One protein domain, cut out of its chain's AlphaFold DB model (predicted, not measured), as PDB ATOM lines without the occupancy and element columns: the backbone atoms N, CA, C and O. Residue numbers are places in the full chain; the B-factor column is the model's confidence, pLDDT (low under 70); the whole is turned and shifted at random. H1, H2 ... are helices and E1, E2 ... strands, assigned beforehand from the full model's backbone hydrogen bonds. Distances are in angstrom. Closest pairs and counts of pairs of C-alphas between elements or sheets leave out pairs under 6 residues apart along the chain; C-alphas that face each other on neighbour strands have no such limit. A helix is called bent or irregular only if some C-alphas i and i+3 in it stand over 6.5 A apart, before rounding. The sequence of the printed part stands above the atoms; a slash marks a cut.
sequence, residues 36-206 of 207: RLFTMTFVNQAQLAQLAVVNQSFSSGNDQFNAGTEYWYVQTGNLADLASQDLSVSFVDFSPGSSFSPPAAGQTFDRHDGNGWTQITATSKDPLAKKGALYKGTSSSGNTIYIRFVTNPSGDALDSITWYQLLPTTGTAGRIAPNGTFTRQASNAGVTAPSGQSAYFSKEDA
ATOM      1  N   ARG A  36     -13.614  24.305 -20.879       90.19
ATOM      2  CA  ARG A  36     -13.219  24.055 -19.494       90.19
ATOM      3  C   ARG A  36     -14.319  24.545 -18.570       90.19
ATOM      4  O   ARG A  36     -14.781  25.675 -18.721       90.19
ATOM      5  N   LEU A  37     -14.721  23.705 -17.620       91.69
ATOM      6  CA  LEU A  37     -15.682  24.063 -16.580       91.69
ATOM      7  C   LEU A  37     -14.942  24.231 -15.261       91.69
ATOM      8  O   LEU A  37     -14.389  23.263 -14.739       91.69
ATOM      9  N   PHE A  38     -14.949  25.441 -14.721       93.75
ATOM     10  CA  PHE A  38     -14.474  25.723 -13.375       93.75
ATOM     11  C   PHE A  38     -15.627  25.570 -12.390       93.75
ATOM     12  O   PHE A  38     -16.737  26.024 -12.658       93.75
ATOM     13  N   THR A  39     -15.361  24.957 -11.242       94.81
ATOM     14  CA  THR A  39     -16.303  24.870 -10.122       94.81
ATOM     15  C   THR A  39     -15.707  25.587  -8.923       94.81
ATOM     16  O   THR A  39     -14.564  25.324  -8.547       94.81
ATOM     17  N   MET A  40     -16.482  26.500  -8.343       96.12
ATOM     18  CA  MET A  40     -16.142  27.247  -7.140       96.12
ATOM     19  C   MET A  40     -17.030  26.764  -6.000       96.12
ATOM     20  O   MET A  40     -18.251  26.920  -6.047       96.12
ATOM     21  N   THR A  41     -16.411  26.200  -4.974       97.00
ATOM     22  CA  THR A  41     -17.095  25.619  -3.818       97.00
ATOM     23  C   THR A  41     -16.558  26.266  -2.556       97.00
ATOM     24  O   THR A  41     -15.349  26.404  -2.392       97.00
ATOM     25  N   PHE A  42     -17.435  26.657  -1.647       97.38
ATOM     26  CA  PHE A  42     -17.030  27.055  -0.310       97.38
ATOM     27  C   PHE A  42     -16.398  25.875   0.439       97.38
ATOM     28  O   PHE A  42     -16.681  24.708   0.163       97.38
ATOM     29  N   VAL A  43     -15.546  26.151   1.427       92.75
ATOM     30  CA  VAL A  43     -14.900  25.084   2.222       92.75
ATOM     31  C   VAL A  43     -15.894  24.188   2.980       92.75
ATOM     32  O   VAL A  43     -15.578  23.034   3.269       92.75
ATOM     33  N   ASN A  44     -17.118  24.669   3.229       92.19
ATOM     34  CA  ASN A  44     -18.244  23.892   3.768       92.19
ATOM     35  C   ASN A  44     -18.908  22.944   2.738       92.19
ATOM     36  O   ASN A  44     -19.916  22.320   3.058       92.19
ATOM     37  N   GLN A  45     -18.345  22.824   1.530       93.56
ATOM     38  CA  GLN A  45     -18.828  22.025   0.394       93.56
ATOM     39  C   GLN A  45     -20.064  22.577  -0.337       93.56
ATOM     40  O   GLN A  45     -20.531  21.953  -1.291       93.56
ATOM     41  N   ALA A  46     -20.575  23.754   0.032       94.44
ATOM     42  CA  ALA A  46     -21.626  24.415  -0.734       94.44
ATOM     43  C   ALA A  46     -21.053  25.007  -2.035       94.44
ATOM     44  O   ALA A  46     -20.069  25.748  -2.020       94.44
ATOM     45  N   GLN A  47     -21.658  24.695  -3.184       93.81
ATOM     46  CA  GLN A  47     -21.246  25.274  -4.466       93.81
ATOM     47  C   GLN A  47     -21.637  26.755  -4.518       93.81
ATOM     48  O   GLN A  47     -22.803  27.086  -4.323       93.81
ATOM     49  N   LEU A  48     -20.682  27.636  -4.812       95.00
ATOM     50  CA  LEU A  48     -20.947  29.048  -5.087       95.00
ATOM     51  C   LEU A  48     -21.331  29.239  -6.551       95.00
ATOM     52  O   LEU A  48     -22.379  29.798  -6.857       95.00
ATOM     53  N   ALA A  49     -20.462  28.800  -7.460       94.38
ATOM     54  CA  ALA A  49     -20.634  29.063  -8.877       94.38
ATOM     55  C   ALA A  49     -19.934  28.024  -9.747       94.38
ATOM     56  O   ALA A  49     -18.973  27.372  -9.331       94.38
ATOM     57  N   GLN A  50     -20.395  27.922 -10.984       93.75
ATOM     58  CA  GLN A  50     -19.672  27.291 -12.075       93.75
ATOM     59  C   GLN A  50     -19.419  28.302 -13.187       93.75
ATOM     60  O   GLN A  50     -20.265  29.145 -13.466       93.75
ATOM     61  N   LEU A  51     -18.246  28.212 -13.807       92.94
ATOM     62  CA  LEU A  51     -17.830  29.052 -14.924       92.94
ATOM     63  C   LEU A  51     -17.434  28.156 -16.093       92.94
ATOM     64  O   LEU A  51     -16.432  27.444 -16.023       92.94
ATOM     65  N   ALA A  52     -18.205  28.202 -17.170       90.62
ATOM     66  CA  ALA A  52     -17.887  27.508 -18.403       90.62
ATOM     67  C   ALA A  52     -17.166  28.443 -19.372       90.62
ATOM     68  O   ALA A  52     -17.719  29.445 -19.818       90.62
ATOM     69  N   VAL A  53     -15.940  28.078 -19.736       90.06
ATOM     70  CA  VAL A  53     -15.157  28.767 -20.759       90.06
ATOM     71  C   VAL A  53     -15.226  27.955 -22.046       90.06
ATOM     72  O   VAL A  53     -14.656  26.864 -22.146       90.06
ATOM     73  N   VAL A  54     -15.931  28.485 -23.041       87.12
ATOM     74  CA  VAL A  54     -16.271  27.765 -24.273       87.12
ATOM     75  C   VAL A  54     -15.282  28.155 -25.363       87.12
ATOM     76  O   VAL A  54     -15.250  29.313 -25.754       87.12
ATOM     77  N   ASN A  55     -14.457  27.244 -25.895       82.81
ATOM     78  CA  ASN A  55     -13.549  27.591 -27.007       82.81
ATOM     79  C   ASN A  55     -14.094  27.220 -28.386       82.81
ATOM     80  O   ASN A  55     -13.574  27.730 -29.386       82.81
ATOM     81  N   GLN A  56     -15.093  26.337 -28.447       82.50
ATOM     82  CA  GLN A  56     -15.792  25.930 -29.664       82.50
ATOM     83  C   GLN A  56     -17.292  25.913 -29.386       82.50
ATOM     84  O   GLN A  56     -17.711  25.383 -28.363       82.50
ATOM     85  N   SER A  57     -18.090  26.493 -30.283       84.44
ATOM     86  CA  SER A  57     -19.539  26.538 -30.106       84.44
ATOM     87  C   SER A  57     -20.121  25.128 -30.058       84.44
ATOM     88  O   SER A  57     -19.709  24.261 -30.828       84.44
ATOM     89  N   PHE A  58     -21.094  24.913 -29.180       83.69
ATOM     90  CA  PHE A  58     -21.810  23.646 -29.055       83.69
ATOM     91  C   PHE A  58     -23.235  23.893 -28.549       83.69
ATOM     92  O   PHE A  58     -23.576  24.999 -28.128       83.69
ATOM     93  N   SER A  59     -24.066  22.856 -28.592       84.31
ATOM     94  CA  SER A  59     -25.424  22.879 -28.042       84.31
ATOM     95  C   SER A  59     -25.568  21.805 -26.971       84.31
ATOM     96  O   SER A  59     -24.995  20.720 -27.096       84.31
ATOM     97  N   SER A  60     -26.332  22.103 -25.924       81.75
ATOM     98  CA  SER A  60     -26.639  21.170 -24.835       81.75
ATOM     99  C   SER A  60     -28.112  21.298 -24.479       81.75
ATOM    100  O   SER A  60     -28.549  22.337 -23.992       81.75
ATOM    101  N   GLY A  61     -28.907  20.270 -24.784       81.69
ATOM    102  CA  GLY A  61     -30.364  20.380 -24.706       81.69
ATOM    103  C   GLY A  61     -30.884  21.493 -25.624       81.69
ATOM    104  O   GLY A  61     -30.657  21.442 -26.832       81.69
ATOM    105  N   ASN A  62     -31.561  22.484 -25.037       82.00
ATOM    106  CA  ASN A  62     -32.112  23.644 -25.751       82.00
ATOM    107  C   ASN A  62     -31.176  24.865 -25.759       82.00
ATOM    108  O   ASN A  62     -31.502  25.865 -26.397       82.00
ATOM    109  N   ASP A  63     -30.032  24.794 -25.074       81.31
ATOM    110  CA  ASP A  63     -29.115  25.922 -24.933       81.31
ATOM    111  C   ASP A  63     -28.039  25.906 -26.024       81.31
ATOM    112  O   ASP A  63     -27.518  24.850 -26.411       81.31
ATOM    113  N   GLN A  64     -27.678  27.096 -26.505       84.00
ATOM    114  CA  GLN A  64     -26.609  27.303 -27.476       84.00
ATOM    115  C   GLN A  64     -25.462  28.090 -26.843       84.00
ATOM    116  O   GLN A  64     -25.639  29.211 -26.375       84.00
ATOM    117  N   PHE A  65     -24.265  27.514 -26.909       84.12
ATOM    118  CA  PHE A  65     -23.045  28.081 -26.355       84.12
ATOM    119  C   PHE A  65     -22.131  28.575 -27.468       84.12
ATOM    120  O   PHE A  65     -21.851  27.854 -28.432       84.12
ATOM    121  N   ASN A  66     -21.634  29.800 -27.330       84.50
ATOM    122  CA  ASN A  66     -20.821  30.465 -28.335       84.50
ATOM    123  C   ASN A  66     -19.327  30.361 -28.020       84.50
ATOM    124  O   ASN A  66     -18.886  30.451 -26.876       84.50
ATOM    125  N   ALA A  67     -18.528  30.165 -29.069       83.75
ATOM    126  CA  ALA A  67     -17.080  30.108 -28.963       83.75
ATOM    127  C   ALA A  67     -16.480  31.432 -28.461       83.75
ATOM    128  O   ALA A  67     -16.739  32.507 -28.994       83.75
ATOM    129  N   GLY A  68     -15.562  31.298 -27.511       80.25
ATOM    130  CA  GLY A  68     -14.881  32.350 -26.766       80.25
ATOM    131  C   GLY A  68     -15.809  33.239 -25.962       80.25
ATOM    132  O   GLY A  68     -15.588  34.444 -25.919       80.25
ATOM    133  N   THR A  69     -16.799  32.621 -25.333       83.56
ATOM    134  CA  THR A  69     -17.649  33.239 -24.323       83.56
ATOM    135  C   THR A  69     -17.429  32.518 -22.996       83.56
ATOM    136  O   THR A  69     -17.138  31.314 -22.963       83.56
ATOM    137  N   GLU A  70     -17.531  33.272 -21.907       88.12
ATOM    138  CA  GLU A  70     -17.575  32.731 -20.554       88.12
ATOM    139  C   GLU A  70     -19.011  32.795 -20.048       88.12
ATOM    140  O   GLU A  70     -19.659  33.833 -20.187       88.12
ATOM    141  N   TYR A  71     -19.484  31.690 -19.481       88.75
ATOM    142  CA  TYR A  71     -20.834  31.541 -18.951       88.75
ATOM    143  C   TYR A  71     -20.755  31.207 -17.468       88.75
ATOM    144  O   TYR A  71     -20.223  30.160 -17.087       88.75
ATOM    145  N   TRP A  72     -21.284  32.087 -16.631       90.81
ATOM    146  CA  TRP A  72     -21.349  31.897 -15.190       90.81
ATOM    147  C   TRP A  72     -22.709  31.370 -14.771       90.81
ATOM    148  O   TRP A  72     -23.732  31.830 -15.264       90.81
ATOM    149  N   TYR A  73     -22.706  30.463 -13.799       91.75
ATOM    150  CA  TYR A  73     -23.884  29.885 -13.164       91.75
ATOM    151  C   TYR A  73     -23.711  29.986 -11.657       91.75
ATOM    152  O   TYR A  73     -22.899  29.267 -11.074       91.75
ATOM    153  N   VAL A  74     -24.432  30.905 -11.025       92.81
ATOM    154  CA  VAL A  74     -24.248  31.259  -9.616       92.81
ATOM    155  C   VAL A  74     -25.391  30.705  -8.783       92.81
ATOM    156  O   VAL A  74     -26.555  31.026  -9.016       92.81
ATOM    157  N   GLN A  75     -25.058  29.928  -7.757       93.88
ATOM    158  CA  GLN A  75     -26.021  29.379  -6.815       93.88
ATOM    159  C   GLN A  75     -26.402  30.440  -5.777       93.88
ATOM    160  O   GLN A  75     -25.807  30.539  -4.703       93.88
ATOM    161  N   THR A  76     -27.425  31.234  -6.094       92.00
ATOM    162  CA  THR A  76     -27.862  32.380  -5.277       92.00
ATOM    163  C   THR A  76     -28.229  32.009  -3.835       92.00
ATOM    164  O   THR A  76     -27.962  32.772  -2.909       92.00
ATOM    165  N   GLY A  77     -28.745  30.795  -3.610       91.94
ATOM    166  CA  GLY A  77     -29.071  30.285  -2.272       91.94
ATOM    167  C   GLY A  77     -27.877  30.154  -1.316       91.94
ATOM    168  O   GLY A  77     -28.083  30.086  -0.108       91.94
ATOM    169  N   ASN A  78     -26.644  30.167  -1.833       93.50
ATOM    170  CA  ASN A  78     -25.422  30.045  -1.037       93.50
ATOM    171  C   ASN A  78     -24.669  31.382  -0.892       93.50
ATOM    172  O   ASN A  78     -23.571  31.413  -0.344       93.50
ATOM    173  N   LEU A  79     -25.228  32.512  -1.352       93.44
ATOM    174  CA  LEU A  79     -24.535  33.812  -1.305       93.44
ATOM    175  C   LEU A  79     -24.248  34.309   0.116       93.44
ATOM    176  O   LEU A  79     -23.291  35.057   0.316       93.44
ATOM    177  N   ALA A  80     -25.011  33.851   1.112       91.50
ATOM    178  CA  ALA A  80     -24.755  34.159   2.519       91.50
ATOM    179  C   ALA A  80     -23.350  33.710   2.984       91.50
ATOM    180  O   ALA A  80     -22.750  34.345   3.856       91.50
ATOM    181  N   ASP A  81     -22.782  32.670   2.362       94.00
ATOM    182  CA  ASP A  81     -21.475  32.121   2.730       94.00
ATOM    183  C   ASP A  81     -20.293  32.989   2.260       94.00
ATOM    184  O   ASP A  81     -19.205  32.905   2.842       94.00
ATOM    185  N   LEU A  82     -20.501  33.918   1.311       92.19
ATOM    186  CA  LEU A  82     -19.480  34.886   0.862       92.19
ATOM    187  C   LEU A  82     -18.897  35.720   2.021       92.19
ATOM    188  O   LEU A  82     -17.766  36.219   1.974       92.19
ATOM    189  N   ALA A  83     -19.671  35.892   3.095       84.00
ATOM    190  CA  ALA A  83     -19.255  36.648   4.266       84.00
ATOM    191  C   ALA A  83     -18.297  35.880   5.194       84.00
ATOM    192  O   ALA A  83     -17.633  36.522   6.010       84.00
ATOM    193  N   SER A  84     -18.211  34.549   5.096       90.12
ATOM    194  CA  SER A  84     -17.565  33.731   6.134       90.12
ATOM    195  C   SER A  84     -16.663  32.605   5.632       90.12
ATOM    196  O   SER A  84     -15.843  32.127   6.412       90.12
ATOM    197  N   GLN A  85     -16.770  32.203   4.365       95.56
ATOM    198  CA  GLN A  85     -16.087  31.017   3.850       95.56
ATOM    199  C   GLN A  85     -15.014  31.368   2.818       95.56
ATOM    200  O   GLN A  85     -15.213  32.248   1.976       95.56
ATOM    201  N   ASP A  86     -13.901  30.634   2.870       96.81
ATOM    202  CA  ASP A  86     -12.920  30.534   1.785       96.81
ATOM    203  C   ASP A  86     -13.501  29.735   0.609       96.81
ATOM    204  O   ASP A  86     -14.469  28.984   0.762       96.81
ATOM    205  N   LEU A  87     -12.880  29.877  -0.562       97.25
ATOM    206  CA  LEU A  87     -13.271  29.176  -1.780       97.25
ATOM    207  C   LEU A  87     -12.233  28.132  -2.182       97.25
ATOM    208  O   LEU A  87     -11.028  28.337  -2.069       97.25
ATOM    209  N   SER A  88     -12.707  27.024  -2.726       96.88
ATOM    210  CA  SER A  88     -11.936  26.066  -3.500       96.88
ATOM    211  C   SER A  88     -12.359  26.187  -4.956       96.88
ATOM    212  O   SER A  88     -13.551  26.165  -5.262       96.88
ATOM    213  N   VAL A  89     -11.387  26.336  -5.851       96.06
ATOM    214  CA  VAL A  89     -11.601  26.371  -7.295       96.06
ATOM    215  C   VAL A  89     -10.962  25.134  -7.901       96.06
ATOM    216  O   VAL A  89      -9.774  24.880  -7.704       96.06
ATOM    217  N   SER A  90     -11.741  24.378  -8.662       93.75
ATOM    218  CA  SER A  90     -11.271  23.253  -9.468       93.75
ATOM    219  C   SER A  90     -11.757  23.408 -10.902       93.75
ATOM    220  O   SER A  90     -12.632  24.232 -11.177       93.75
ATOM    221  N   PHE A  91     -11.196  22.637 -11.828       92.75
ATOM    222  CA  PHE A  91     -11.687  22.615 -13.198       92.75
ATOM    223  C   PHE A  91     -11.630  21.229 -13.820       92.75
ATOM    224  O   PHE A  91     -10.822  20.385 -13.431       92.75
ATOM    225  N   VAL A  92     -12.482  21.030 -14.821       91.06
ATOM    226  CA  VAL A  92     -12.508  19.846 -15.682       91.06
ATOM    227  C   VAL A  92     -12.391  20.287 -17.136       91.06
ATOM    228  O   VAL A  92     -13.057  21.232 -17.564       91.06
ATOM    229  N   ASP A  93     -11.542  19.580 -17.880       90.25
ATOM    230  CA  ASP A  93     -11.368  19.750 -19.319       90.25
ATOM    231  C   ASP A  93     -12.308  18.830 -20.093       90.25
ATOM    232  O   ASP A  93     -12.410  17.637 -19.810       90.25
ATOM    233  N   PHE A  94     -12.952  19.390 -21.111       87.62
ATOM    234  CA  PHE A  94     -13.854  18.684 -22.008       87.62
ATOM    235  C   PHE A  94     -13.171  18.479 -23.359       87.62
ATOM    236  O   PHE A  94     -12.682  19.427 -23.977       87.62
ATOM    237  N   SER A  95     -13.107  17.228 -23.810       84.81
ATOM    238  CA  SER A  95     -12.476  16.835 -25.069       84.81
ATOM    239  C   SER A  95     -13.333  17.195 -26.288       84.81
ATOM    240  O   SER A  95     -14.525  17.497 -26.152       84.81
ATOM    241  N   PRO A  96     -12.765  17.141 -27.506       75.69
ATOM    242  CA  PRO A  96     -13.537  17.361 -28.711       75.69
ATOM    243  C   PRO A  96     -14.776  16.470 -28.854       75.69
ATOM    244  O   PRO A  96     -14.668  15.250 -28.800       75.69
ATOM    245  N   GLY A  97     -15.944  17.086 -29.057       70.38
ATOM    246  CA  GLY A  97     -17.232  16.404 -29.202       70.38
ATOM    247  C   GLY A  97     -17.957  16.128 -27.883       70.38
ATOM    248  O   GLY A  97     -19.064  15.595 -27.909       70.38
ATOM    249  N   SER A  98     -17.369  16.500 -26.742       76.50
ATOM    250  CA  SER A  98     -18.054  16.427 -25.451       76.50
ATOM    251  C   SER A  98     -18.861  17.700 -25.179       76.50
ATOM    252  O   SER A  98     -18.452  18.813 -25.524       76.50
ATOM    253  N   SER A  99     -20.030  17.522 -24.568       72.56
ATOM    254  CA  SER A  99     -20.856  18.596 -24.022       72.56
ATOM    255  C   SER A  99     -20.848  18.522 -22.498       72.56
ATOM    256  O   SER A  99     -20.577  17.472 -21.910       72.56
ATOM    257  N   PHE A 100     -21.161  19.641 -21.853       78.06
ATOM    258  CA  PHE A 100     -21.574  19.650 -20.454       78.06
ATOM    259  C   PHE A 100     -23.023  20.128 -20.368       78.06
ATOM    260  O   PHE A 100     -23.523  20.813 -21.266       78.06
ATOM    261  N   SER A 101     -23.709  19.752 -19.296       76.06
ATOM    262  CA  SER A 101     -25.033  20.286 -18.991       76.06
ATOM    263  C   SER A 101     -24.866  21.459 -18.029       76.06
ATOM    264  O   SER A 101     -24.275  21.261 -16.963       76.06
ATOM    265  N   PRO A 102     -25.322  22.670 -18.387       68.88
ATOM    266  CA  PRO A 102     -25.315  23.780 -17.449       68.88
ATOM    267  C   PRO A 102     -26.187  23.440 -16.226       68.88
ATOM    268  O   PRO A 102     -27.167  22.699 -16.353       68.88
ATOM    269  N   PRO A 103     -25.853  23.949 -15.032       71.56
ATOM    270  CA  PRO A 103     -26.701  23.802 -13.855       71.56
ATOM    271  C   PRO A 103     -28.106  24.345 -14.095       71.56
ATOM    272  O   PRO A 103     -28.275  25.432 -14.640       71.56
ATOM    273  N   ALA A 104     -29.115  23.617 -13.620       62.56
ATOM    274  CA  ALA A 104     -30.519  24.000 -13.768       62.56
ATOM    275  C   ALA A 104     -30.975  25.119 -12.805       62.56
ATOM    276  O   ALA A 104     -32.121  25.554 -12.884       62.56
ATOM    277  N   ALA A 105     -30.125  25.563 -11.874       60.12
ATOM    278  CA  ALA A 105     -30.472  26.543 -10.848       60.12
ATOM    279  C   ALA A 105     -29.406  27.638 -10.754       60.12
ATOM    280  O   ALA A 105     -28.212  27.343 -10.736       60.12
ATOM    281  N   GLY A 106     -29.854  28.893 -10.665       76.88
ATOM    282  CA  GLY A 106     -28.992  30.025 -10.361       76.88
ATOM    283  C   GLY A 106     -29.254  31.278 -11.187       76.88
ATOM    284  O   GLY A 106     -30.185  31.351 -11.987       76.88
ATOM    285  N   GLN A 107     -28.394  32.263 -10.961       89.25
ATOM    286  CA  GLN A 107     -28.256  33.452 -11.790       89.25
ATOM    287  C   GLN A 107     -27.177  33.202 -12.844       89.25
ATOM    288  O   GLN A 107     -26.118  32.656 -12.522       89.25
ATOM    289  N   THR A 108     -27.435  33.611 -14.085       86.94
ATOM    290  CA  THR A 108     -26.493  33.448 -15.195       86.94
ATOM    291  C   THR A 108     -25.880  34.769 -15.624       86.94
ATOM    292  O   THR A 108     -26.581  35.777 -15.677       86.94
ATOM    293  N   PHE A 109     -24.596  34.743 -15.980       85.12
ATOM    294  CA  PHE A 109     -23.909  35.878 -16.593       85.12
ATOM    295  C   PHE A 109     -23.161  35.409 -17.824       85.12
ATOM    296  O   PHE A 109     -22.391  34.448 -17.752       85.12
ATOM    297  N   ASP A 110     -23.331  36.144 -18.909       81.06
ATOM    298  CA  ASP A 110     -22.445  36.039 -20.051       81.06
ATOM    299  C   ASP A 110     -21.356  37.091 -19.890       81.06
ATOM    300  O   ASP A 110     -21.614  38.216 -19.450       81.06
ATOM    301  N   ARG A 111     -20.125  36.747 -20.262       76.31
ATOM    302  CA  ARG A 111     -19.067  37.747 -20.362       76.31
ATOM    303  C   ARG A 111     -19.525  38.869 -21.296       76.31
ATOM    304  O   ARG A 111     -19.683  38.646 -22.492       76.31
ATOM    305  N   HIS A 112     -19.668  40.078 -20.760       61.81
ATOM    306  CA  HIS A 112     -20.000  41.239 -21.571       61.81
ATOM    307  C   HIS A 112     -18.761  41.673 -22.372       61.81
ATOM    308  O   HIS A 112     -17.667  41.804 -21.822       61.81
ATOM    309  N   ASP A 113     -18.931  41.891 -23.675       56.50
ATOM    310  CA  ASP A 113     -17.912  42.140 -24.714       56.50
ATOM    311  C   ASP A 113     -16.997  43.370 -24.492       56.50
ATOM    312  O   ASP A 113     -16.257  43.782 -25.383       56.50
ATOM    313  N   GLY A 114     -17.060  43.992 -23.316       55.03
ATOM    314  CA  GLY A 114     -16.741  45.392 -23.104       55.03
ATOM    315  C   GLY A 114     -15.272  45.745 -23.192       55.03
ATOM    316  O   GLY A 114     -14.932  46.633 -23.957       55.03
ATOM    317  N   ASN A 115     -14.391  45.115 -22.421       58.44
ATOM    318  CA  ASN A 115     -12.957  45.389 -22.467       58.44
ATOM    319  C   ASN A 115     -12.228  44.201 -21.852       58.44
ATOM    320  O   ASN A 115     -12.658  43.675 -20.833       58.44
ATOM    321  N   GLY A 116     -11.128  43.763 -22.460       74.00
ATOM    322  CA  GLY A 116     -10.214  42.849 -21.780       74.00
ATOM    323  C   GLY A 116      -9.628  43.479 -20.508       74.00
ATOM    324  O   GLY A 116     -10.107  44.480 -19.977       74.00
ATOM    325  N   TRP A 117      -8.521  42.923 -20.038       85.50
ATOM    326  CA  TRP A 117      -7.832  43.428 -18.857       85.50
ATOM    327  C   TRP A 117      -7.531  44.934 -18.922       85.50
ATOM    328  O   TRP A 117      -6.784  45.402 -19.781       85.50
ATOM    329  N   THR A 118      -8.070  45.680 -17.963       85.88
ATOM    330  CA  THR A 118      -7.825  47.110 -17.773       85.88
ATOM    331  C   THR A 118      -6.810  47.314 -16.657       85.88
ATOM    332  O   THR A 118      -6.948  46.746 -15.576       85.88
ATOM    333  N   GLN A 119      -5.782  48.132 -16.892       87.31
ATOM    334  CA  GLN A 119      -4.786  48.435 -15.864       87.31
ATOM    335  C   GLN A 119      -5.369  49.355 -14.780       87.31
ATOM    336  O   GLN A 119      -5.969  50.396 -15.072       87.31
ATOM    337  N   ILE A 120      -5.148  48.996 -13.515       83.44
ATOM    338  CA  ILE A 120      -5.428  49.844 -12.355       83.44
ATOM    339  C   ILE A 120      -4.305  50.875 -12.249       83.44
ATOM    340  O   ILE A 120      -3.134  50.537 -12.076       83.44
ATOM    341  N   THR A 121      -4.668  52.145 -12.348       76.38
ATOM    342  CA  THR A 121      -3.772  53.295 -12.226       76.38
ATOM    343  C   THR A 121      -4.202  54.140 -11.029       76.38
ATOM    344  O   THR A 121      -5.275  53.944 -10.461       76.38
ATOM    345  N   ALA A 122      -3.390  55.121 -10.632       63.19
ATOM    346  CA  ALA A 122      -3.748  56.027  -9.537       63.19
ATOM    347  C   ALA A 122      -5.074  56.789  -9.781       63.19
ATOM    348  O   ALA A 122      -5.731  57.205  -8.824       63.19
ATOM    349  N   THR A 123      -5.469  56.960 -11.048       52.81
ATOM    350  CA  THR A 123      -6.703  57.638 -11.470       52.81
ATOM    351  C   THR A 123      -7.840  56.658 -11.770       52.81
ATOM    352  O   THR A 123      -8.983  56.955 -11.431       52.81
ATOM    353  N   SER A 124      -7.544  55.467 -12.306       55.44
ATOM    354  CA  SER A 124      -8.476  54.330 -12.371       55.44
ATOM    355  C   SER A 124      -8.410  53.526 -11.072       55.44
ATOM    356  O   SER A 124      -7.919  52.400 -11.032       55.44
ATOM    357  N   LYS A 125      -8.883  54.129  -9.970       53.97
ATOM    358  CA  LYS A 125      -9.133  53.387  -8.725       53.97
ATOM    359  C   LYS A 125      -9.982  52.163  -9.065       53.97
ATOM    360  O   LYS A 125     -10.919  52.309  -9.845       53.97
ATOM    361  N   ASP A 126      -9.662  51.008  -8.477       58.53
ATOM    362  CA  ASP A 126     -10.506  49.805  -8.521       58.53
ATOM    363  C   ASP A 126     -11.975  50.247  -8.362       58.53
ATOM    364  O   ASP A 126     -12.331  50.757  -7.292       58.53
ATOM    365  N   PRO A 127     -12.806  50.167  -9.422       53.88
ATOM    366  CA  PRO A 127     -14.145  50.756  -9.410       53.88
ATOM    367  C   PRO A 127     -15.054  50.079  -8.374       53.88
ATOM    368  O   PRO A 127     -16.107  50.612  -8.028       53.88
ATOM    369  N   LEU A 128     -14.619  48.932  -7.840       56.75
ATOM    370  CA  LEU A 128     -15.283  48.149  -6.807       56.75
ATOM    371  C   LEU A 128     -14.523  48.138  -5.478       56.75
ATOM    372  O   LEU A 128     -14.875  47.367  -4.578       56.75
ATOM    373  N   ALA A 129     -13.505  48.993  -5.322       57.25
ATOM    374  CA  ALA A 129     -12.802  49.143  -4.061       57.25
ATOM    375  C   ALA A 129     -13.834  49.348  -2.946       57.25
ATOM    376  O   ALA A 129     -14.537  50.361  -2.917       57.25
ATOM    377  N   LYS A 130     -13.864  48.393  -2.004       62.31
ATOM    378  CA  LYS A 130     -14.707  48.370  -0.792       62.31
ATOM    379  C   LYS A 130     -16.143  47.835  -0.942       62.31
ATOM    380  O   LYS A 130     -16.942  48.069  -0.039       62.31
ATOM    381  N   LYS A 131     -16.484  47.112  -2.015       76.31
ATOM    382  CA  LYS A 131     -17.770  46.388  -2.123       76.31
ATOM    383  C   LYS A 131     -17.568  44.879  -2.285       76.31
ATOM    384  O   LYS A 131     -16.601  44.450  -2.908       76.31
ATOM    385  N   GLY A 132     -18.496  44.084  -1.757       87.69
ATOM    386  CA  GLY A 132     -18.527  42.635  -1.968       87.69
ATOM    387  C   GLY A 132     -17.444  41.831  -1.238       87.69
ATOM    388  O   GLY A 132     -16.679  42.356  -0.425       87.69
ATOM    389  N   ALA A 133     -17.390  40.534  -1.532       92.38
ATOM    390  CA  ALA A 133     -16.414  39.597  -0.988       92.38
ATOM    391  C   ALA A 133     -15.220  39.454  -1.941       92.38
ATOM    392  O   ALA A 133     -15.398  39.149  -3.119       92.38
ATOM    393  N   LEU A 134     -14.008  39.688  -1.428       93.19
ATOM    394  CA  LEU A 134     -12.756  39.572  -2.174       93.19
ATOM    395  C   LEU A 134     -12.025  38.294  -1.774       93.19
ATOM    396  O   LEU A 134     -11.867  38.010  -0.589       93.19
ATOM    397  N   TYR A 135     -11.503  37.585  -2.762       95.44
ATOM    398  CA  TYR A 135     -10.766  36.346  -2.583       95.44
ATOM    399  C   TYR A 135      -9.414  36.427  -3.271       95.44
ATOM    400  O   TYR A 135      -9.323  36.922  -4.390       95.44
ATOM    401  N   LYS A 136      -8.367  35.932  -2.610       95.56
ATOM    402  CA  LYS A 136      -6.999  35.883  -3.130       95.56
ATOM    403  C   LYS A 136      -6.609  34.444  -3.426       95.56
ATOM    404  O   LYS A 136      -6.698  33.602  -2.539       95.56
ATOM    405  N   GLY A 137      -6.107  34.194  -4.626       95.44
ATOM    406  CA  GLY A 137      -5.579  32.900  -5.038       95.44
ATOM    407  C   GLY A 137      -4.346  33.049  -5.922       95.44
ATOM    408  O   GLY A 137      -3.732  34.118  -6.020       95.44
ATOM    409  N   THR A 138      -3.993  31.956  -6.587       92.81
ATOM    410  CA  THR A 138      -2.875  31.898  -7.534       92.81
ATOM    411  C   THR A 138      -3.312  31.255  -8.843       92.81
ATOM    412  O   THR A 138      -4.097  30.307  -8.843       92.81
ATOM    413  N   SER A 139      -2.796  31.746  -9.968       88.75
ATOM    414  CA  SER A 139      -2.933  31.055 -11.252       88.75
ATOM    415  C   SER A 139      -2.016  29.829 -11.314       88.75
ATOM    416  O   SER A 139      -1.035  29.734 -10.575       88.75
ATOM    417  N   SER A 140      -2.262  28.929 -12.269       83.94
ATOM    418  CA  SER A 140      -1.352  27.812 -12.588       83.94
ATOM    419  C   SER A 140       0.087  28.245 -12.916       83.94
ATOM    420  O   SER A 140       1.026  27.482 -12.712       83.94
ATOM    421  N   SER A 141       0.268  29.475 -13.404       82.69
ATOM    422  CA  SER A 141       1.567  30.097 -13.681       82.69
ATOM    423  C   SER A 141       2.224  30.766 -12.465       82.69
ATOM    424  O   SER A 141       3.282  31.370 -12.609       82.69
ATOM    425  N   GLY A 142       1.614  30.680 -11.278       85.75
ATOM    426  CA  GLY A 142       2.149  31.230 -10.029       85.75
ATOM    427  C   GLY A 142       1.894  32.725  -9.814       85.75
ATOM    428  O   GLY A 142       2.369  33.287  -8.829       85.75
ATOM    429  N   ASN A 143       1.133  33.383 -10.695       88.19
ATOM    430  CA  ASN A 143       0.780  34.791 -10.516       88.19
ATOM    431  C   ASN A 143      -0.318  34.937  -9.461       88.19
ATOM    432  O   ASN A 143      -1.226  34.108  -9.370       88.19
ATOM    433  N   THR A 144      -0.263  36.022  -8.689       92.50
ATOM    434  CA  THR A 144      -1.340  36.345  -7.748       92.50
ATOM    435  C   THR A 144      -2.563  36.815  -8.527       92.50
ATOM    436  O   THR A 144      -2.474  37.719  -9.360       92.50
ATOM    437  N   ILE A 145      -3.708  36.220  -8.218       94.75
ATOM    438  CA  ILE A 145      -5.002  36.592  -8.785       94.75
ATOM    439  C   ILE A 145      -5.994  36.862  -7.663       94.75
ATOM    440  O   ILE A 145      -5.879  36.304  -6.569       94.75
ATOM    441  N   TYR A 146      -6.972  37.712  -7.942       93.94
ATOM    442  CA  TYR A 146      -8.112  37.900  -7.059       93.94
ATOM    443  C   TYR A 146      -9.409  37.740  -7.834       93.94
ATOM    444  O   TYR A 146      -9.449  37.982  -9.038       93.94
ATOM    445  N   ILE A 147     -10.466  37.372  -7.123       93.88
ATOM    446  CA  ILE A 147     -11.838  37.462  -7.613       93.88
ATOM    447  C   ILE A 147     -12.685  38.195  -6.583       93.88
ATOM    448  O   ILE A 147     -12.549  37.966  -5.377       93.88
ATOM    449  N   ARG A 148     -13.533  39.106  -7.053       92.88
ATOM    450  CA  ARG A 148     -14.505  39.823  -6.233       92.88
ATOM    451  C   ARG A 148     -15.912  39.477  -6.687       92.88
ATOM    452  O   ARG A 148     -16.219  39.589  -7.867       92.88
ATOM    453  N   PHE A 149     -16.756  39.132  -5.724       93.56
ATOM    454  CA  PHE A 149     -18.191  38.950  -5.912       93.56
ATOM    455  C   PHE A 149     -18.922  40.093  -5.221       93.56
ATOM    456  O   PHE A 149     -18.771  40.283  -4.010       93.56
ATOM    457  N   VAL A 150     -19.694  40.867  -5.973       91.12
ATOM    458  CA  VAL A 150     -20.537  41.936  -5.430       91.12
ATOM    459  C   VAL A 150     -21.976  41.473  -5.501       91.12
ATOM    460  O   VAL A 150     -22.447  41.124  -6.577       91.12
ATOM    461  N   THR A 151     -22.661  41.457  -4.362       92.06
ATOM    462  CA  THR A 151     -24.094  41.174  -4.299       92.06
ATOM    463  C   THR A 151     -24.908  42.439  -4.529       92.06
ATOM    464  O   THR A 151     -24.444  43.540  -4.216       92.06
ATOM    465  N   ASN A 152     -26.142  42.259  -4.984       90.69
ATOM    466  CA  ASN A 152     -27.154  43.304  -4.966       90.69
ATOM    467  C   ASN A 152     -27.456  43.782  -3.525       90.69
ATOM    468  O   ASN A 152     -27.025  43.149  -2.549       90.69
ATOM    469  N   PRO A 153     -28.192  44.897  -3.342       89.06
ATOM    470  CA  PRO A 153     -28.489  45.428  -2.011       89.06
ATOM    471  C   PRO A 153     -29.266  44.474  -1.090       89.06
ATOM    472  O   PRO A 153     -29.114  44.566   0.127       89.06
ATOM    473  N   SER A 154     -30.087  43.577  -1.643       89.44
ATOM    474  CA  SER A 154     -30.823  42.548  -0.892       89.44
ATOM    475  C   SER A 154     -29.957  41.350  -0.494       89.44
ATOM    476  O   SER A 154     -30.332  40.616   0.416       89.44
ATOM    477  N   GLY A 155     -28.792  41.168  -1.122       88.31
ATOM    478  CA  GLY A 155     -27.878  40.059  -0.850       88.31
ATOM    479  C   GLY A 155     -28.328  38.711  -1.419       88.31
ATOM    480  O   GLY A 155     -27.738  37.690  -1.075       88.31
ATOM    481  N   ASP A 156     -29.361  38.692  -2.261       89.56
ATOM    482  CA  ASP A 156     -29.973  37.484  -2.826       89.56
ATOM    483  C   ASP A 156     -29.546  37.200  -4.275       89.56
ATOM    484  O   ASP A 156     -29.844  36.130  -4.803       89.56
ATOM    485  N   ALA A 157     -28.797  38.109  -4.902       92.00
ATOM    486  CA  ALA A 157     -28.177  37.912  -6.210       92.00
ATOM    487  C   ALA A 157     -26.797  38.581  -6.280       92.00
ATOM    488  O   ALA A 157     -26.458  39.431  -5.452       92.00
ATOM    489  N   LEU A 158     -25.994  38.214  -7.281       92.19
ATOM    490  CA  LEU A 158     -24.788  38.949  -7.646       92.19
ATOM    491  C   LEU A 158     -25.130  40.104  -8.600       92.19
ATOM    492  O   LEU A 158     -25.889  39.933  -9.546       92.19
ATOM    493  N   ASP A 159     -24.542  41.271  -8.364       90.25
ATOM    494  CA  ASP A 159     -24.577  42.419  -9.281       90.25
ATOM    495  C   ASP A 159     -23.414  42.366 -10.276       90.25
ATOM    496  O   ASP A 159     -23.560  42.732 -11.437       90.25
ATOM    497  N   SER A 160     -22.235  41.940  -9.811       88.12
ATOM    498  CA  SER A 160     -21.037  41.884 -10.650       88.12
ATOM    499  C   SER A 160     -19.997  40.904 -10.122       88.12
ATOM    500  O   SER A 160     -19.853  40.722  -8.904       88.12
ATOM    501  N   ILE A 161     -19.205  40.371 -11.043       90.25
ATOM    502  CA  ILE A 161     -18.005  39.577 -10.793       90.25
ATOM    503  C   ILE A 161     -16.812  40.375 -11.329       90.25
ATOM    504  O   ILE A 161     -16.943  41.208 -12.226       90.25
ATOM    505  N   THR A 162     -15.650  40.263 -10.691       89.69
ATOM    506  CA  THR A 162     -14.442  40.932 -11.185       89.69
ATOM    507  C   THR A 162     -13.212  40.109 -10.888       89.69
ATOM    508  O   THR A 162     -12.906  39.826  -9.725       89.69
ATOM    509  N   TRP A 163     -12.472  39.782 -11.938       91.38
ATOM    510  CA  TRP A 163     -11.147  39.197 -11.846       91.38
ATOM    511  C   TRP A 163     -10.079  40.272 -11.725       91.38
ATOM    512  O   TRP A 163     -10.152  41.320 -12.364       91.38
ATOM    513  N   TYR A 164      -9.035  39.976 -10.959       91.38
ATOM    514  CA  TYR A 164      -7.837  40.797 -10.864       91.38
ATOM    515  C   TYR A 164      -6.589  39.957 -11.094       91.38
ATOM    516  O   TYR A 164      -6.484  38.832 -10.601       91.38
ATOM    517  N   GLN A 165      -5.607  40.542 -11.769       92.06
ATOM    518  CA  GLN A 165      -4.304  39.935 -12.006       92.06
ATOM    519  C   GLN A 165      -3.204  40.882 -11.534       92.06
ATOM    520  O   GLN A 165      -3.156  42.043 -11.942       92.06
ATOM    521  N   LEU A 166      -2.317  40.382 -10.673       91.94
ATOM    522  CA  LEU A 166      -1.105  41.081 -10.257       91.94
ATOM    523  C   LEU A 166       0.086  40.475 -10.990       91.94
ATOM    524  O   LEU A 166       0.338  39.272 -10.902       91.94
ATOM    525  N   LEU A 167       0.812  41.321 -11.711       91.81
ATOM    526  CA  LEU A 167       1.937  40.933 -12.555       91.81
ATOM    527  C   LEU A 167       3.147  41.814 -12.262       91.81
ATOM    528  O   LEU A 167       2.962  42.946 -11.823       91.81
ATOM    529  N   PRO A 168       4.381  41.363 -12.548       91.44
ATOM    530  CA  PRO A 168       5.523  42.270 -12.655       91.44
ATOM    531  C   PRO A 168       5.192  43.457 -13.571       91.44
ATOM    532  O   PRO A 168       4.395  43.314 -14.495       91.44
ATOM    533  N   THR A 169       5.812  44.621 -13.367       89.44
ATOM    534  CA  THR A 169       5.532  45.827 -14.183       89.44
ATOM    535  C   THR A 169       5.756  45.643 -15.686       89.44
ATOM    536  O   THR A 169       5.178  46.374 -16.483       89.44
ATOM    537  N   THR A 170       6.579  44.672 -16.077       87.31
ATOM    538  CA  THR A 170       6.838  44.287 -17.471       87.31
ATOM    539  C   THR A 170       5.884  43.212 -17.999       87.31
ATOM    540  O   THR A 170       5.969  42.842 -19.168       87.31
ATOM    541  N   GLY A 171       5.009  42.674 -17.148       85.94
ATOM    542  CA  GLY A 171       4.049  41.637 -17.494       85.94
ATOM    543  C   GLY A 171       2.810  42.205 -18.178       85.94
ATOM    544  O   GLY A 171       2.303  43.260 -17.808       85.94
ATOM    545  N   THR A 172       2.293  41.459 -19.150       86.44
ATOM    546  CA  THR A 172       1.041  41.777 -19.843       86.44
ATOM    547  C   THR A 172      -0.074  40.895 -19.302       86.44
ATOM    548  O   THR A 172       0.096  39.678 -19.203       86.44
ATOM    549  N   ALA A 173      -1.213  41.501 -18.974       88.06
ATOM    550  CA  ALA A 173      -2.374  40.757 -18.511       88.06
ATOM    551  C   ALA A 173      -2.927  39.821 -19.587       88.06
ATOM    552  O   ALA A 173      -2.905  40.118 -20.784       88.06
ATOM    553  N   GLY A 174      -3.400  38.659 -19.153       87.75
ATOM    554  CA  GLY A 174      -3.789  37.579 -20.047       87.75
ATOM    555  C   GLY A 174      -4.661  36.547 -19.352       87.75
ATOM    556  O   GLY A 174      -5.083  36.737 -18.216       87.75
ATOM    557  N   ARG A 175      -4.935  35.445 -20.052       88.56
ATOM    558  CA  ARG A 175      -5.793  34.377 -19.532       88.56
ATOM    559  C   ARG A 175      -5.227  33.790 -18.241       88.56
ATOM    560  O   ARG A 175      -4.031  33.498 -18.167       88.56
ATOM    561  N   ILE A 176      -6.089  33.566 -17.256       90.81
ATOM    562  CA  ILE A 176      -5.740  32.931 -15.983       90.81
ATOM    563  C   ILE A 176      -6.339  31.527 -15.906       90.81
ATOM    564  O   ILE A 176      -7.476  31.314 -16.289       90.81
ATOM    565  N   ALA A 177      -5.601  30.554 -15.381       91.56
ATOM    566  CA  ALA A 177      -6.158  29.246 -15.031       91.56
ATOM    567  C   ALA A 177      -6.193  29.138 -13.498       91.56
ATOM    568  O   ALA A 177      -5.186  28.725 -12.906       91.56
ATOM    569  N   PRO A 178      -7.271  29.608 -12.840       93.00
ATOM    570  CA  PRO A 178      -7.406  29.528 -11.393       93.00
ATOM    571  C   PRO A 178      -7.557  28.069 -10.955       93.00
ATOM    572  O   PRO A 178      -8.265  27.286 -11.586       93.00
ATOM    573  N   ASN A 179      -6.879  27.702  -9.872       91.00
ATOM    574  CA  ASN A 179      -6.998  26.388  -9.250       91.00
ATOM    575  C   ASN A 179      -6.573  26.474  -7.781       91.00
ATOM    576  O   ASN A 179      -5.742  27.308  -7.416       91.00
ATOM    577  N   GLY A 180      -7.101  25.580  -6.955       93.56
ATOM    578  CA  GLY A 180      -6.747  25.455  -5.552       93.56
ATOM    579  C   GLY A 180      -7.581  26.359  -4.654       93.56
ATOM    580  O   GLY A 180      -8.741  26.651  -4.930       93.56
ATOM    581  N   THR A 181      -7.001  26.755  -3.524       95.62
ATOM    582  CA  THR A 181      -7.723  27.512  -2.495       95.62
ATOM    583  C   THR A 181      -7.582  29.012  -2.715       95.62
ATOM    584  O   THR A 181      -6.497  29.525  -2.986       95.62
ATOM    585  N   PHE A 182      -8.700  29.701  -2.561       97.06
ATOM    586  CA  PHE A 182      -8.853  31.137  -2.621       97.06
ATOM    587  C   PHE A 182      -9.262  31.634  -1.238       97.06
ATOM    588  O   PHE A 182     -10.381  31.406  -0.778       97.06
ATOM    589  N   THR A 183      -8.340  32.319  -0.572       96.25
ATOM    590  CA  THR A 183      -8.541  32.798   0.793       96.25
ATOM    591  C   THR A 183      -9.306  34.109   0.785       96.25
ATOM    592  O   THR A 183      -8.922  35.069   0.099       96.25
ATOM    593  N   ARG A 184     -10.365  34.180   1.585       94.94
ATOM    594  CA  ARG A 184     -11.169  35.378   1.775       94.94
ATOM    595  C   ARG A 184     -10.316  36.497   2.366       94.94
ATOM    596  O   ARG A 184      -9.590  36.325   3.343       94.94
ATOM    597  N   GLN A 185     -10.407  37.667   1.755       92.12
ATOM    598  CA  GLN A 185      -9.770  38.893   2.217       92.12
ATOM    599  C   GLN A 185     -10.767  39.727   3.030       92.12
ATOM    600  O   GLN A 185     -11.975  39.477   3.028       92.12
ATOM    601  N   ALA A 186     -10.272  40.750   3.729       83.31
ATOM    602  CA  ALA A 186     -11.151  41.699   4.404       83.31
ATOM    603  C   ALA A 186     -12.116  42.353   3.394       83.31
ATOM    604  O   ALA A 186     -11.715  42.734   2.296       83.31
ATOM    605  N   SER A 187     -13.388  42.512   3.765       67.62
ATOM    606  CA  SER A 187     -14.458  42.993   2.873       67.62
ATOM    607  C   SER A 187     -14.242  44.421   2.349       67.62
ATOM    608  O   SER A 187     -14.734  44.786   1.285       67.62
ATOM    609  N   ASN A 188     -13.457  45.232   3.058       69.19
ATOM    610  CA  ASN A 188     -13.057  46.577   2.642       69.19
ATOM    611  C   ASN A 188     -11.689  46.630   1.934       69.19
ATOM    612  O   ASN A 188     -11.230  47.724   1.596       69.19
ATOM    613  N   ALA A 189     -11.029  45.490   1.713       75.81
ATOM    614  CA  ALA A 189      -9.750  45.448   1.020       75.81
ATOM    615  C   ALA A 189      -9.946  45.789  -0.464       75.81
ATOM    616  O   ALA A 189     -10.783  45.199  -1.150       75.81
ATOM    617  N   GLY A 190      -9.178  46.762  -0.955       76.69
ATOM    618  CA  GLY A 190      -9.007  47.008  -2.387       76.69
ATOM    619  C   GLY A 190      -7.866  46.164  -2.947       76.69
ATOM    620  O   GLY A 190      -7.006  45.698  -2.195       76.69
ATOM    621  N   VAL A 191      -7.839  45.993  -4.268       82.19
ATOM    622  CA  VAL A 191      -6.682  45.406  -4.948       82.19
ATOM    623  C   VAL A 191      -5.746  46.533  -5.379       82.19
ATOM    624  O   VAL A 191      -6.090  47.352  -6.227       82.19
ATOM    625  N   THR A 192      -4.553  46.570  -4.789       79.56
ATOM    626  CA  THR A 192      -3.512  47.554  -5.109       79.56
ATOM    627  C   THR A 192      -2.252  46.822  -5.540       79.56
ATOM    628  O   THR A 192      -1.870  45.835  -4.913       79.56
ATOM    629  N   ALA A 193      -1.590  47.311  -6.587       80.31
ATOM    630  CA  ALA A 193      -0.315  46.763  -7.026       80.31
ATOM    631  C   ALA A 193       0.801  47.123  -6.021       80.31
ATOM    632  O   ALA A 193       1.011  48.311  -5.754       80.31
ATOM    633  N   PRO A 194       1.525  46.142  -5.450       81.69
ATOM    634  CA  PRO A 194       2.742  46.411  -4.690       81.69
ATOM    635  C   PRO A 194       3.832  47.046  -5.563       81.69
ATOM    636  O   PRO A 194       3.777  46.994  -6.793       81.69
ATOM    637  N   SER A 195       4.879  47.581  -4.928       85.31
ATOM    638  CA  SER A 195       6.066  48.050  -5.652       85.31
ATOM    639  C   SER A 195       6.633  46.945  -6.553       85.31
ATOM    640  O   SER A 195       6.796  45.805  -6.118       85.31
ATOM    641  N   GLY A 196       6.936  47.291  -7.807       86.38
ATOM    642  CA  GLY A 196       7.436  46.347  -8.811       86.38
ATOM    643  C   GLY A 196       6.355  45.508  -9.500       86.38
ATOM    644  O   GLY A 196       6.695  44.653 -10.318       86.38
ATOM    645  N   GLN A 197       5.072  45.766  -9.227       89.69
ATOM    646  CA  GLN A 197       3.952  45.106  -9.893       89.69
ATOM    647  C   GLN A 197       2.980  46.100 -10.540       89.69
ATOM    648  O   GLN A 197       2.897  47.265 -10.157       89.69
ATOM    649  N   SER A 198       2.218  45.598 -11.507       89.88
ATOM    650  CA  SER A 198       1.030  46.212 -12.090       89.88
ATOM    651  C   SER A 198      -0.189  45.365 -11.725       89.88
ATOM    652  O   SER A 198      -0.109  44.135 -11.702       89.88
ATOM    653  N   ALA A 199      -1.319  46.014 -11.451       89.31
ATOM    654  CA  ALA A 199      -2.594  45.341 -11.233       89.31
ATOM    655  C   ALA A 199      -3.524  45.606 -12.416       89.31
ATOM    656  O   ALA A 199      -3.595  46.726 -12.920       89.31
ATOM    657  N   TYR A 200      -4.239  44.573 -12.834       89.44
ATOM    658  CA  TYR A 200      -5.220  44.623 -13.907       89.44
ATOM    659  C   TYR A 200      -6.537  44.047 -13.411       89.44
ATOM    660  O   TYR A 200      -6.519  43.172 -12.546       89.44
ATOM    661  N   PHE A 201      -7.655  44.505 -13.966       88.62
ATOM    662  CA  PHE A 201      -8.969  43.939 -13.693       88.62
ATOM    663  C   PHE A 201      -9.763  43.687 -14.972       88.62
ATOM    664  O   PHE A 201      -9.561  44.367 -15.978       88.62
ATOM    665  N   SER A 202     -10.675  42.726 -14.905       86.88
ATOM    666  CA  SER A 202     -11.762  42.544 -15.862       86.88
ATOM    667  C   SER A 202     -13.049  42.300 -15.089       86.88
ATOM    668  O   SER A 202     -13.000  41.715 -14.006       86.88
ATOM    669  N   LYS A 203     -14.165  42.824 -15.588       84.75
ATOM    670  CA  LYS A 203     -15.428  42.893 -14.857       84.75
ATOM    671  C   LYS A 203     -16.569  42.357 -15.703       84.75
ATOM    672  O   LYS A 203     -16.743  42.774 -16.845       84.75
ATOM    673  N   GLU A 204     -17.378  41.518 -15.077       85.06
ATOM    674  CA  GLU A 204     -18.633  41.000 -15.592       85.06
ATOM    675  C   GLU A 204     -19.784  41.627 -14.790       85.06
ATOM    676  O   GLU A 204     -19.788  41.587 -13.560       85.06
ATOM    677  N   ASP A 205     -20.749  42.236 -15.476       81.06
ATOM    678  CA  ASP A 205     -21.927  42.865 -14.869       81.06
ATOM    679  C   ASP A 205     -23.180  42.027 -15.133       81.06
ATOM    680  O   ASP A 205     -23.276  41.371 -16.172       81.06
ATOM    681  N   ALA A 206     -24.135  42.046 -14.199       78.19
ATOM    682  CA  ALA A 206     -25.474  41.509 -14.437       78.19
ATOM    683  C   ALA A 206     -26.116  42.212 -15.643       78.19
ATOM    684  O   ALA A 206     -25.989  43.432 -15.789       78.19
TER     685      ALA A 206
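This is residues 36 to 206 of the 207 residues of an uncharacterized protein of Sorangium cellulosum (UniProt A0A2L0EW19). One long sheet of ten strands folds back on itself into two leaves that are only partly face to face, a loose barrel-like body whose edge strands E7 and E12 come within 7.4 A of each other between C-alphas. The short helix H1 lies at one end of this body, near E2, E8 and E9, and the small hairpin E3 and E4 lies past the other end, farthest from the mean of the C-alphas. The printed part has 171 residues with one named helix and twelve named strands, in the order E1 E2 E3 E4 E5 H1 E6 E7 E8 E9 E10 E11 E12; the class is mostly strand. Across the large sheet the order is E7 E5 E2 E1 E6 E11 E8 E9 E10 E12, all antiparallel. The whole is compact, with a radius of gyration of the C-alphas of 15.8 A and spans of 49 by 36 by 27 A.

Find C-alpha 36 at (-13.219, 24.055, -19.494); from there E1 runs through residues 36 to 42, 19.8 A. E2 comes back through residues 47 to 54, 20.6 A. Next come the short strands E3, residues 58 to 60, and E4, residues 63 to 65, then E5, residues 69 to 74. H1 takes residues 76 to 83; it is irregular, with C-alphas 77 and 80 standing 7.5 A apart. E6 follows at residues 87 to 94, 22.8 A, then E7 at residues 107 to 110 and E8 at residues 133 to 138. Read on to E9, residues 144 to 151, 23.5 A, and to E10, residues 158 to 168, the longest strand at 30.9 A, which begins at C-alpha 158, (-24.788, 38.949, -7.646). E11 holds residues 180 to 184, and E12, residues 197 to 205, runs 26.4 A to C-alpha 205 at (-21.927, 42.865, -14.869).

Begin with the large sheet, a folded sheet, one sheet bent back into two facing leaves: E7, E5, E2, E1, E6 and E11 face E9, E10 and E12, with E8 as the hinge. It is twisted and curled like part of a barrel. E1 and E2 form a hairpin; look for N 38 and O 51, 2.8 A apart. On its other side E1 has E6, with N 39 and O 90 at 2.8 A. E11 is staggered: its residues 180 to 182 pair with E6, N 182 and O 87 at 2.7 A, and its residues 183 to 184 with E8, N 183 and O 136 at 2.9 A. E8, E9 and E10 are a meander, each strand the antiparallel neighbour of the one before; find N 135 and O 147 at 2.8 A, and N 148 and O 162 at 2.8 A. With E11 they make a Greek key, the fourth strand beside the first. The closest C-alphas of the edge strands E7 and E12 are those of Phe 109 and Glu 204, 7.4 A apart. H1 is on the sheet at a height of 6.7 A, over none of its strands; its closest C-alpha pair with E8 is Leu 82 and Ala 133, 5.9 A. In H1, 0 of 4 O i to N i+4 pairs are within hydrogen-bond range, against 3 of 5 O i to N i+3 pairs. E3 and E4 form a hairpin with N 65 and O 58 at 2.9 A.

The C-alphas of Asn 62 and Ser 195, the two farthest apart, are 49.6 A from each other. The printed part has no cut. The long links are E6 to E7, E7 to E8, E10 to E11 and E11 to E12; in the second, residues 118 to 119 pair antiparallel with residues 200 to 201 of E12. The mean pLDDT of the printed part is 85.2, and it is under 70 at residue 102 and at residues 104 to 105, 112 to 115, 122 to 130 and 187 to 188.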